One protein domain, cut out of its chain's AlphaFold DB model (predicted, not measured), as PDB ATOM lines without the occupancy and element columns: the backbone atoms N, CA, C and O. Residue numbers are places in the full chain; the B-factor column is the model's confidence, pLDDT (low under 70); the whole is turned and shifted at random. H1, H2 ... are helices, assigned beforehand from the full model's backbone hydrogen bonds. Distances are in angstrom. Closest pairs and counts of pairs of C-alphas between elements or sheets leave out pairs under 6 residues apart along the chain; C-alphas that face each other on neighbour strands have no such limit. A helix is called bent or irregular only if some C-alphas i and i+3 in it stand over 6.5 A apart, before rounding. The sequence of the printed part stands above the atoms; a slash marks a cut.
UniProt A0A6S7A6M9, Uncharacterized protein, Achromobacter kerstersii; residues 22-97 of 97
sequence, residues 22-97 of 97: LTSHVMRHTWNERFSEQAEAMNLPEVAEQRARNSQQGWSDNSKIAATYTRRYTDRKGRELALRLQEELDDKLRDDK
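AT A GLANCE: This is residues 22 to 97 of the 97 residues of an uncharacterized protein of Achromobacter kerstersii (UniProt A0A6S7A6M9). A long helical arm runs out of a small compact head: H3 begins in the head, and its residues 75 to 95, with the printed end at 96 to 97, stick out from it. In the head, H2 folds back from H1, H1 crosses the early part of H3 at residues 69 to 73, and residues 22 to 27 stick out as a second, much shorter arm. The printed part has 76 residues with three named helices, in the order H1, H2, H3 along the chain, and no named strand; its class is all helix. The whole is only just loose, close to extended, with a radius of gyration of the C-alphas of 16.9 A, and its elongated outline spans 58 by 31 by 19 A, the length coming from the arm of H3.

IN THESE COORDINATES: Start with the longest helix, H3, residues 66 to 95. Find C-alpha 66 at (20.983, 24.599, 1.459); from there the helix runs 44.1 A, first to last C-alpha, to C-alpha 95 at (44.171, 26.384, 38.895), and its N-to-C direction is (0.50, 0.07, 0.86). Near residue 73 you will find a kink of 29 degrees. H3 is neither bent nor irregular, but only just: C-alphas 69 and 72 are 6.4 A apart. Next look for H1, residues 24 to 41, which begins at C-alpha 24, (29.764, 14.071, -8.238), and runs 25.9 A to C-alpha 41. Between these two along the chain is H2, residues 46 to 56, which measures 15.3 A from first to last C-alpha.

HOW THE PARTS SIT: Begin at H3 and look at its residues 69 to 73, which alone touch H1. H1 in turn touches H3 with residues 29 to 36 alone, and the closest C-alphas are those of Glu 33 and Tyr 73, 6.1 A apart. The two helices run the same way at a steep tilt of 51 degrees. Go back to Ala 66, the one residue of H3 that touches H2. H2 and H3 only just touch, with 3 pairs of C-alphas within 8 A, the closest being those of Gln 50 and Ala 66, 6.8 A apart. These two make a helical hairpin and run opposite ways at a steep tilt of 39 degrees. Then compare H1 with H2: residues 32 to 39 of H1 alone touch H2, and the closest C-alphas, those of Ala 39 and Glu 49, are 6.3 A apart. H1 and H2 also make a helical hairpin, opposite ways at a steep tilt of 38 degrees. The helix packing is mostly crossed, with 0 of the 3 touching pairs at a shallow tilt. Along the backbone, H1 and H2 have every O i to N i+4 pair within hydrogen-bond range, while H3 has 24 of 26.

THE WHOLE: The two C-alphas farthest apart are those of Gly 58 and Lys 97, 57.5 A from each other. Residues 22 to 27, of which 24 to 27 belong to H1, stand free, and so do residues 75 to 97, of which 75 to 95 belong to H3. Without them, the body has 47 residues and spans 25 by 19 by 15 A, with a radius of gyration of 9.5 A. The printed part has no cut; the link from H1 to H2 is tight, with 4 residues, and the link from H2 to H3 is short, with 9. Residue 97, at C-alpha (44.374, 23.110, 43.368), is the chain's last. Read the B-factor column for the model's confidence: the mean pLDDT of the printed part is 89.2, and residues 96 to 97 are under 70.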
ATOM      1  N   LEU A  22      33.831   8.017  -4.361       94.31
ATOM      2  CA  LEU A  22      34.150   9.272  -5.042       94.31
ATOM      3  C   LEU A  22      33.145   9.528  -6.164       94.31
ATOM      4  O   LEU A  22      33.204   8.914  -7.227       94.31
ATOM      5  N   THR A  23      32.220  10.454  -5.938       94.88
ATOM      6  CA  THR A  23      31.127  10.773  -6.861       94.88
ATOM      7  C   THR A  23      30.921  12.278  -6.972       94.88
ATOM      8  O   THR A  23      31.299  13.041  -6.080       94.88
ATOM      9  N   SER A  24      30.239  12.696  -8.039       92.75
ATOM     10  CA  SER A  24      29.764  14.071  -8.238       92.75
ATOM     11  C   SER A  24      28.999  14.603  -7.016       92.75
ATOM     12  O   SER A  24      29.168  15.755  -6.614       92.75
ATOM     13  N   HIS A  25      28.201  13.744  -6.377       90.94
ATOM     14  CA  HIS A  25      27.417  14.089  -5.199       90.94
ATOM     15  C   HIS A  25      28.293  14.369  -3.974       90.94
ATOM     16  O   HIS A  25      28.089  15.376  -3.298       90.94
ATOM     17  N   VAL A  26      29.305  13.533  -3.709       91.31
ATOM     18  CA  VAL A  26      30.252  13.761  -2.602       91.31
ATOM     19  C   VAL A  26      31.041  15.052  -2.817       91.31
ATOM     20  O   VAL A  26      31.171  15.841  -1.885       91.31
ATOM     21  N   MET A  27      31.465  15.336  -4.051       92.19
ATOM     22  CA  MET A  27      32.138  16.599  -4.374       92.19
ATOM     23  C   MET A  27      31.257  17.820  -4.077       92.19
ATOM     24  O   MET A  27      31.746  18.825  -3.561       92.19
ATOM     25  N   ARG A  28      29.943  17.732  -4.338       91.25
ATOM     26  CA  ARG A  28      28.993  18.799  -3.989       91.25
ATOM     27  C   ARG A  28      28.895  19.013  -2.477       91.25
ATOM     28  O   ARG A  28      28.786  20.160  -2.050       91.25
ATOM     29  N   HIS A  29      28.953  17.953  -1.668       89.25
ATOM     30  CA  HIS A  29      29.010  18.082  -0.203       89.25
ATOM     31  C   HIS A  29      30.271  18.819   0.242       89.25
ATOM     32  O   HIS A  29      30.163  19.817   0.948       89.25
ATOM     33  N   THR A  30      31.439  18.393  -0.243       90.81
ATOM     34  CA  THR A  30      32.726  19.029   0.084       90.81
ATOM     35  C   THR A  30      32.757  20.500  -0.316       90.81
ATOM     36  O   THR A  30      33.242  21.335   0.443       90.81
ATOM     37  N   TRP A  31      32.214  20.844  -1.487       94.31
ATOM     38  CA  TRP A  31      32.120  22.238  -1.908       94.31
ATOM     39  C   TRP A  31      31.250  23.063  -0.951       94.31
ATOM     40  O   TRP A  31      31.654  24.156  -0.567       94.31
ATOM     41  N   ASN A  32      30.084  22.554  -0.528       93.25
ATOM     42  CA  ASN A  32      29.199  23.308   0.369       93.25
ATOM     43  C   ASN A  32      29.793  23.505   1.766       93.25
ATOM     44  O   ASN A  32      29.573  24.558   2.357       93.25
ATOM     45  N   GLU A  33      30.537  22.522   2.272       89.50
ATOM     46  CA  GLU A  33      31.241  22.632   3.552       89.50
ATOM     47  C   GLU A  33      32.333  23.705   3.489       89.50
ATOM     48  O   GLU A  33      32.327  24.638   4.289       89.50
ATOM     49  N   ARG A  34      33.192  23.653   2.463       92.56
ATOM     50  CA  ARG A  34      34.226  24.677   2.243       92.56
ATOM     51  C   ARG A  34      33.633  26.063   2.009       92.56
ATOM     52  O   ARG A  34      34.213  27.057   2.428       92.56
ATOM     53  N   PHE A  35      32.476  26.143   1.355       94.38
ATOM     54  CA  PHE A  35      31.768  27.406   1.176       94.38
ATOM     55  C   PHE A  35      31.358  28.018   2.524       94.38
ATOM     56  O   PHE A  35      31.558  29.213   2.717       94.38
ATOM     57  N   SER A  36      30.843  27.215   3.467       92.19
ATOM     58  CA  SER A  36      30.532  27.690   4.826       92.19
ATOM     59  C   SER A  36      31.772  28.151   5.586       92.19
ATOM     60  O   SER A  36      31.731  29.193   6.229       92.19
ATOM     61  N   GLU A  37      32.889  27.429   5.474       92.44
ATOM     62  CA  GLU A  37      34.157  27.831   6.102       92.44
ATOM     63  C   GLU A  37      34.642  29.194   5.598       92.44
ATOM     64  O   GLU A  37      35.064  30.040   6.384       92.44
ATOM     65  N   GLN A  38      34.555  29.431   4.286       96.06
ATOM     66  CA  GLN A  38      34.930  30.720   3.706       96.06
ATOM     67  C   GLN A  38      33.940  31.829   4.078       96.06
ATOM     68  O   GLN A  38      34.361  32.943   4.382       96.06
ATOM     69  N   ALA A  39      32.638  31.537   4.099       93.88
ATOM     70  CA  ALA A  39      31.622  32.496   4.524       93.88
ATOM     71  C   ALA A  39      31.835  32.939   5.982       93.88
ATOM     72  O   ALA A  39      31.781  34.134   6.268       93.88
ATOM     73  N   GLU A  40      32.152  32.001   6.878       92.19
ATOM     74  CA  GLU A  40      32.498  32.297   8.271       92.19
ATOM     75  C   GLU A  40      33.776  33.132   8.375       92.19
ATOM     76  O   GLU A  40      33.776  34.152   9.058       92.19
ATOM     77  N   ALA A  41      34.845  32.758   7.662       95.00
ATOM     78  CA  ALA A  41      36.097  33.521   7.653       95.00
ATOM     79  C   ALA A  41      35.904  34.978   7.185       95.00
ATOM     80  O   ALA A  41      36.616  35.882   7.621       95.00
ATOM     81  N   MET A  42      34.916  35.213   6.321       96.62
ATOM     82  CA  MET A  42      34.524  36.537   5.842       96.62
ATOM     83  C   MET A  42      33.473  37.234   6.725       96.62
ATOM     84  O   MET A  42      33.066  38.349   6.403       96.62
ATOM     85  N   ASN A  43      33.023  36.609   7.818       95.31
ATOM     86  CA  ASN A  43      31.930  37.076   8.677       95.31
ATOM     87  C   ASN A  43      30.638  37.398   7.900       95.31
ATOM     88  O   ASN A  43      29.967  38.399   8.164       95.31
ATOM     89  N   LEU A  44      30.286  36.566   6.912       94.69
ATOM     90  CA  LEU A  44      29.038  36.739   6.171       94.69
ATOM     91  C   LEU A  44      27.824  36.523   7.091       94.69
ATOM     92  O   LEU A  44      27.767  35.525   7.809       94.69
ATOM     93  N   PRO A  45      26.793  37.385   7.016       92.75
ATOM     94  CA  PRO A  45      25.503  37.093   7.629       92.75
ATOM     95  C   PRO A  45      24.890  35.814   7.043       92.75
ATOM     96  O   PRO A  45      24.932  35.613   5.829       92.75
ATOM     97  N   GLU A  46      24.227  35.002   7.870       87.94
ATOM     98  CA  GLU A  46      23.643  33.708   7.464       87.94
ATOM     99  C   GLU A  46      22.714  33.824   6.239       87.94
ATOM    100  O   GLU A  46      22.783  33.029   5.301       87.94
ATOM    101  N   VAL A  47      21.887  34.873   6.190       89.75
ATOM    102  CA  VAL A  47      20.991  35.139   5.050       89.75
ATOM    103  C   VAL A  47      21.780  35.437   3.769       89.75
ATOM    104  O   VAL A  47      21.374  35.028   2.679       89.75
ATOM    105  N   ALA A  48      22.906  36.145   3.880       92.19
ATOM    106  CA  ALA A  48      23.772  36.444   2.745       92.19
ATOM    107  C   ALA A  48      24.489  35.179   2.255       92.19
ATOM    108  O   ALA A  48      24.499  34.915   1.052       92.19
ATOM    109  N   GLU A  49      25.003  34.357   3.175       92.50
ATOM    110  CA  GLU A  49      25.593  33.052   2.866       92.50
ATOM    111  C   GLU A  49      24.585  32.140   2.151       92.50
ATOM    112  O   GLU A  49      24.902  31.555   1.112       92.50
ATOM    113  N   GLN A  50      23.351  32.041   2.659       90.69
ATOM    114  CA  GLN A  50      22.305  31.216   2.057       90.69
ATOM    115  C   GLN A  50      21.975  31.661   0.629       90.69
ATOM    116  O   GLN A  50      21.921  30.822  -0.273       90.69
ATOM    117  N   ARG A  51      21.791  32.966   0.400       91.81
ATOM    118  CA  ARG A  51      21.508  33.514  -0.938       91.81
ATOM    119  C   ARG A  51      22.669  33.291  -1.903       91.81
ATOM    120  O   ARG A  51      22.451  32.827  -3.021       91.81
ATOM    121  N   ALA A  52      23.895  33.562  -1.460       93.56
ATOM    122  CA  ALA A  52      25.093  33.350  -2.264       93.56
ATOM    123  C   ALA A  52      25.252  31.872  -2.646       93.56
ATOM    124  O   ALA A  52      25.464  31.554  -3.817       93.56
ATOM    125  N   ARG A  53      25.053  30.953  -1.692       93.12
ATOM    126  CA  ARG A  53      25.061  29.510  -1.954       93.12
ATOM    127  C   ARG A  53      23.980  29.109  -2.952       93.12
ATOM    128  O   ARG A  53      24.283  28.377  -3.889       93.12
ATOM    129  N   ASN A  54      22.741  29.561  -2.755       92.81
ATOM    130  CA  ASN A  54      21.627  29.228  -3.642       92.81
ATOM    131  C   ASN A  54      21.935  29.650  -5.085       92.81
ATOM    132  O   ASN A  54      21.834  28.821  -5.989       92.81
ATOM    133  N   SER A  55      22.430  30.875  -5.277       94.31
ATOM    134  CA  SER A  55      22.862  31.384  -6.582       94.31
ATOM    135  C   SER A  55      23.965  30.521  -7.213       94.31
ATOM    136  O   SER A  55      23.801  30.036  -8.332       94.31
ATOM    137  N   GLN A  56      25.050  30.239  -6.479       94.25
ATOM    138  CA  GLN A  56      26.177  29.439  -6.985       94.25
ATOM    139  C   GLN A  56      25.791  27.991  -7.317       94.25
ATOM    140  O   GLN A  56      26.384  27.360  -8.188       94.25
ATOM    141  N   GLN A  57      24.786  27.457  -6.627       91.69
ATOM    142  CA  GLN A  57      24.333  26.079  -6.782       91.69
ATOM    143  C   GLN A  57      23.188  25.907  -7.787       91.69
ATOM    144  O   GLN A  57      22.747  24.768  -8.005       91.69
ATOM    145  N   GLY A  58      22.712  27.008  -8.382       91.75
ATOM    146  CA  GLY A  58      21.569  27.031  -9.296       91.75
ATOM    147  C   GLY A  58      20.242  26.693  -8.611       91.75
ATOM    148  O   GLY A  58      19.357  26.103  -9.229       91.75
ATOM    149  N   TRP A  59      20.117  26.988  -7.318       91.94
ATOM    150  CA  TRP A  59      18.885  26.812  -6.555       91.94
ATOM    151  C   TRP A  59      18.059  28.098  -6.556       91.94
ATOM    152  O   TRP A  59      18.591  29.187  -6.738       91.94
ATOM    153  N   SER A  60      16.752  27.977  -6.313       90.19
ATOM    154  CA  SER A  60      15.912  29.155  -6.095       90.19
ATOM    155  C   SER A  60      16.368  29.929  -4.857       90.19
ATOM    156  O   SER A  60      16.851  29.336  -3.889       90.19
ATOM    157  N   ASP A  61      16.170  31.247  -4.855       81.38
ATOM    158  CA  ASP A  61      16.649  32.134  -3.785       81.38
ATOM    159  C   ASP A  61      16.166  31.721  -2.391       81.38
ATOM    160  O   ASP A  61      16.917  31.803  -1.421       81.38
ATOM    161  N   ASN A  62      14.943  31.192  -2.303       83.12
ATOM    162  CA  ASN A  62      14.322  30.724  -1.061       83.12
ATOM    163  C   ASN A  62      14.455  29.205  -0.854       83.12
ATOM    164  O   ASN A  62      13.695  28.602  -0.091       83.12
ATOM    165  N   SER A  63      15.383  28.553  -1.560       84.31
ATOM    166  CA  SER A  63      15.601  27.117  -1.438       84.31
ATOM    167  C   SER A  63      16.031  26.746  -0.021       84.31
ATOM    168  O   SER A  63      17.012  27.261   0.524       84.31
ATOM    169  N   LYS A  64      15.312  25.780   0.555       81.69
ATOM    170  CA  LYS A  64      15.655  25.152   1.839       81.69
ATOM    171  C   LYS A  64      16.676  24.022   1.687       81.69
ATOM    172  O   LYS A  64      17.154  23.504   2.688       81.69
ATOM    173  N   ILE A  65      17.042  23.652   0.456       81.69
ATOM    174  CA  ILE A  65      17.983  22.552   0.181       81.69
ATOM    175  C   ILE A  65      19.381  22.865   0.737       81.69
ATOM    176  O   ILE A  65      20.094  21.950   1.145       81.69
ATOM    177  N   ALA A  66      19.747  24.148   0.824       76.44
ATOM    178  CA  ALA A  66      20.983  24.599   1.459       76.44
ATOM    179  C   ALA A  66      21.146  24.074   2.897       76.44
ATOM    180  O   ALA A  66      22.255  23.701   3.279       76.44
ATOM    181  N   ALA A  67      20.047  23.957   3.655       76.19
ATOM    182  CA  ALA A  67      20.064  23.507   5.047       76.19
ATOM    183  C   ALA A  67      20.568  22.059   5.208       76.19
ATOM    184  O   ALA A  67      21.179  21.710   6.216       76.19
ATOM    185  N   THR A  68      20.364  21.209   4.197       76.69
ATOM    186  CA  THR A  68      20.860  19.824   4.213       76.69
ATOM    187  C   THR A  68      22.387  19.772   4.239       76.69
ATOM    188  O   THR A  68      22.961  18.866   4.840       76.69
ATOM    189  N   TYR A  69      23.051  20.744   3.607       74.88
ATOM    190  CA  TYR A  69      24.509  20.795   3.528       74.88
ATOM    191  C   TYR A  69      25.137  21.516   4.724       74.88
ATOM    192  O   TYR A  69      26.206  21.112   5.177       74.88
ATOM    193  N   THR A  70      24.472  22.537   5.274       76.19
ATOM    194  CA  THR A  70      24.984  23.274   6.441       76.19
ATOM    195  C   THR A  70      24.936  22.451   7.723       76.19
ATOM    196  O   THR A  70      25.776  22.660   8.590       76.19
ATOM    197  N   ARG A  71      24.049  21.450   7.830       80.06
ATOM    198  CA  ARG A  71      23.933  20.596   9.025       80.06
ATOM    199  C   ARG A  71      25.273  20.026   9.500       80.06
ATOM    200  O   ARG A  71      25.597  20.147  10.672       80.06
ATOM    201  N   ARG A  72      26.077  19.444   8.599       77.62
ATOM    202  CA  ARG A  72      27.390  18.873   8.961       77.62
ATOM    203  C   ARG A  72      28.359  19.921   9.500       77.62
ATOM    204  O   ARG A  72      29.072  19.650  10.463       77.62
ATOM    205  N   TYR A  73      28.368  21.094   8.877       83.12
ATOM    206  CA  TYR A  73      29.193  22.218   9.290       83.12
ATOM    207  C   TYR A  73      28.772  22.724  10.678       83.12
ATOM    208  O   TYR A  73      29.605  22.821  11.578       83.12
ATOM    209  N   THR A  74      27.471  22.932  10.899       83.88
ATOM    210  CA  THR A  74      26.922  23.322  12.204       83.88
ATOM    211  C   THR A  74      27.200  22.264  13.278       83.88
ATOM    212  O   THR A  74      27.632  22.613  14.372       83.88
ATOM    213  N   ASP A  75      27.051  20.972  12.965       87.25
ATOM    214  CA  ASP A  75      27.355  19.863  13.884       87.25
ATOM    215  C   ASP A  75      28.855  19.799  14.233       87.25
ATOM    216  O   ASP A  75      29.236  19.442  15.352       87.25
ATOM    217  N   ARG A  76      29.746  20.115  13.281       87.44
ATOM    218  CA  ARG A  76      31.191  20.234  13.535       87.44
ATOM    219  C   ARG A  76      31.479  21.402  14.478       87.44
ATOM    220  O   ARG A  76      32.150  21.201  15.485       87.44
ATOM    221  N   LYS A  77      30.906  22.577  14.212       88.38
ATOM    222  CA  LYS A  77      31.061  23.770  15.058       88.38
ATOM    223  C   LYS A  77      30.516  23.582  16.467       88.38
ATOM    224  O   LYS A  77      31.178  23.956  17.430       88.38
ATOM    225  N   GLY A  78      29.356  22.943  16.602       91.00
ATOM    226  CA  GLY A  78      28.787  22.608  17.907       91.00
ATOM    227  C   GLY A  78      29.712  21.708  18.729       91.00
ATOM    228  O   GLY A  78      29.873  21.924  19.927       91.00
ATOM    229  N   ARG A  79      30.379  20.743  18.081       92.31
ATOM    230  CA  ARG A  79      31.378  19.886  18.738       92.31
ATOM    231  C   ARG A  79      32.638  20.648  19.135       92.31
ATOM    232  O   ARG A  79      33.093  20.480  20.259       92.31
ATOM    233  N   GLU A  80      33.174  21.489  18.253       94.12
ATOM    234  CA  GLU A  80      34.333  22.341  18.564       94.12
ATOM    235  C   GLU A  80      34.053  23.243  19.773       94.12
ATOM    236  O   GLU A  80      34.881  23.340  20.675       94.12
ATOM    237  N   LEU A  81      32.867  23.852  19.828       95.19
ATOM    238  CA  LEU A  81      32.457  24.684  20.956       95.19
ATOM    239  C   LEU A  81      32.335  23.874  22.252       95.19
ATOM    240  O   LEU A  81      32.825  24.305  23.290       95.19
ATOM    241  N   ALA A  82      31.707  22.697  22.195       95.44
ATOM    242  CA  ALA A  82      31.557  21.832  23.361       95.44
ATOM    243  C   ALA A  82      32.910  21.375  23.932       95.44
ATOM    244  O   ALA A  82      33.057  21.323  25.150       95.44
ATOM    245  N   LEU A  83      33.889  21.077  23.072       96.94
ATOM    246  CA  LEU A  83      35.246  20.718  23.497       96.94
ATOM    247  C   LEU A  83      35.953  21.891  24.179       96.94
ATOM    248  O   LEU A  83      36.487  21.713  25.266       96.94
ATOM    249  N   ARG A  84      35.874  23.101  23.613       95.44
ATOM    250  CA  ARG A  84      36.455  24.298  24.247       95.44
ATOM    251  C   ARG A  84      35.871  24.566  25.631       95.44
ATOM    252  O   ARG A  84      36.607  24.881  26.555       95.44
ATOM    253  N   LEU A  85      34.558  24.394  25.793       95.88
ATOM    254  CA  LEU A  85      33.910  24.534  27.100       95.88
ATOM    255  C   LEU A  85      34.429  23.514  28.125       95.88
ATOM    256  O   LEU A  85      34.506  23.831  29.309       95.88
ATOM    257  N   GLN A  86      34.763  22.298  27.684       95.69
ATOM    258  CA  GLN A  86      35.357  21.274  28.548       95.69
ATOM    259  C   GLN A  86      36.799  21.633  28.921       95.69
ATOM    260  O   GLN A  86      37.145  21.561  30.094       95.69
ATOM    261  N   GLU A  87      37.605  22.076  27.956       95.75
ATOM    262  CA  GLU A  87      38.988  22.518  28.182       95.75
ATOM    263  C   GLU A  87      39.050  23.680  29.187       95.75
ATOM    264  O   GLU A  87      39.784  23.613  30.169       95.75
ATOM    265  N   GLU A  88      38.203  24.701  29.015       94.44
ATOM    266  CA  GLU A  88      38.121  25.839  29.939       94.44
ATOM    267  C   GLU A  88      37.690  25.438  31.359       94.44
ATOM    268  O   GLU A  88      38.080  26.084  32.336       94.44
ATOM    269  N   LEU A  89      36.846  24.410  31.491       94.75
ATOM    270  CA  LEU A  89      36.436  23.886  32.792       94.75
ATOM    271  C   LEU A  89      37.584  23.131  33.470       94.75
ATOM    272  O   LEU A  89      37.826  23.336  34.659       94.75
ATOM    273  N   ASP A  90      38.286  22.283  32.721       93.81
ATOM    274  CA  ASP A  90      39.423  21.510  33.218       93.81
ATOM    275  C   ASP A  90      40.568  22.416  33.682       93.81
ATOM    276  O   ASP A  90      41.163  22.157  34.730       93.81
ATOM    277  N   ASP A  91      40.855  23.490  32.943       93.69
ATOM    278  CA  ASP A  91      41.898  24.452  33.307       93.69
ATOM    279  C   ASP A  91      41.555  25.188  34.611       93.69
ATOM    280  O   ASP A  91      42.376  25.228  35.526       93.69
ATOM    281  N   LYS A  92      40.305  25.644  34.779       90.88
ATOM    282  CA  LYS A  92      39.851  26.256  36.044       90.88
ATOM    283  C   LYS A  92      39.975  25.302  37.233       90.88
ATOM    284  O   LYS A  92      40.427  25.698  38.301       90.88
ATOM    285  N   LEU A  93      39.606  24.033  37.053       88.94
ATOM    286  CA  LEU A  93      39.705  23.021  38.110       88.94
ATOM    287  C   LEU A  93      41.155  22.661  38.476       88.94
ATOM    288  O   LEU A  93      41.387  22.109  39.555       88.94
ATOM    289  N   ARG A  94      42.117  22.905  37.578       85.19
ATOM    290  CA  ARG A  94      43.552  22.743  37.849       85.19
ATOM    291  C   ARG A  94      44.123  23.935  38.602       85.19
ATOM    292  O   ARG A  94      44.909  23.708  39.511       85.19
ATOM    293  N   ASP A  95      43.713  25.149  38.247       80.62
ATOM    294  CA  ASP A  95      44.171  26.384  38.895       80.62
ATOM    295  C   ASP A  95      43.640  26.532  40.337       80.62
ATOM    296  O   ASP A  95      44.264  27.197  41.163       80.62
ATOM    297  N   ASP A  96      42.519  25.875  40.661       65.38
ATOM    298  CA  ASP A  96      41.918  25.844  42.003       65.38
ATOM    299  C   ASP A  96      42.585  24.830  42.978       65.38
ATOM    300  O   ASP A  96      42.134  24.691  44.121       65.38
ATOM    301  N   LYS A  97      43.630  24.099  42.555       55.06
ATOM    302  CA  LYS A  97      44.374  23.110  43.368       55.06
ATOM    303  C   LYS A  97      45.789  23.561  43.712       55.06
ATOM    304  O   LYS A  97      46.205  23.263  44.856       55.06
TER     305      LYS A  97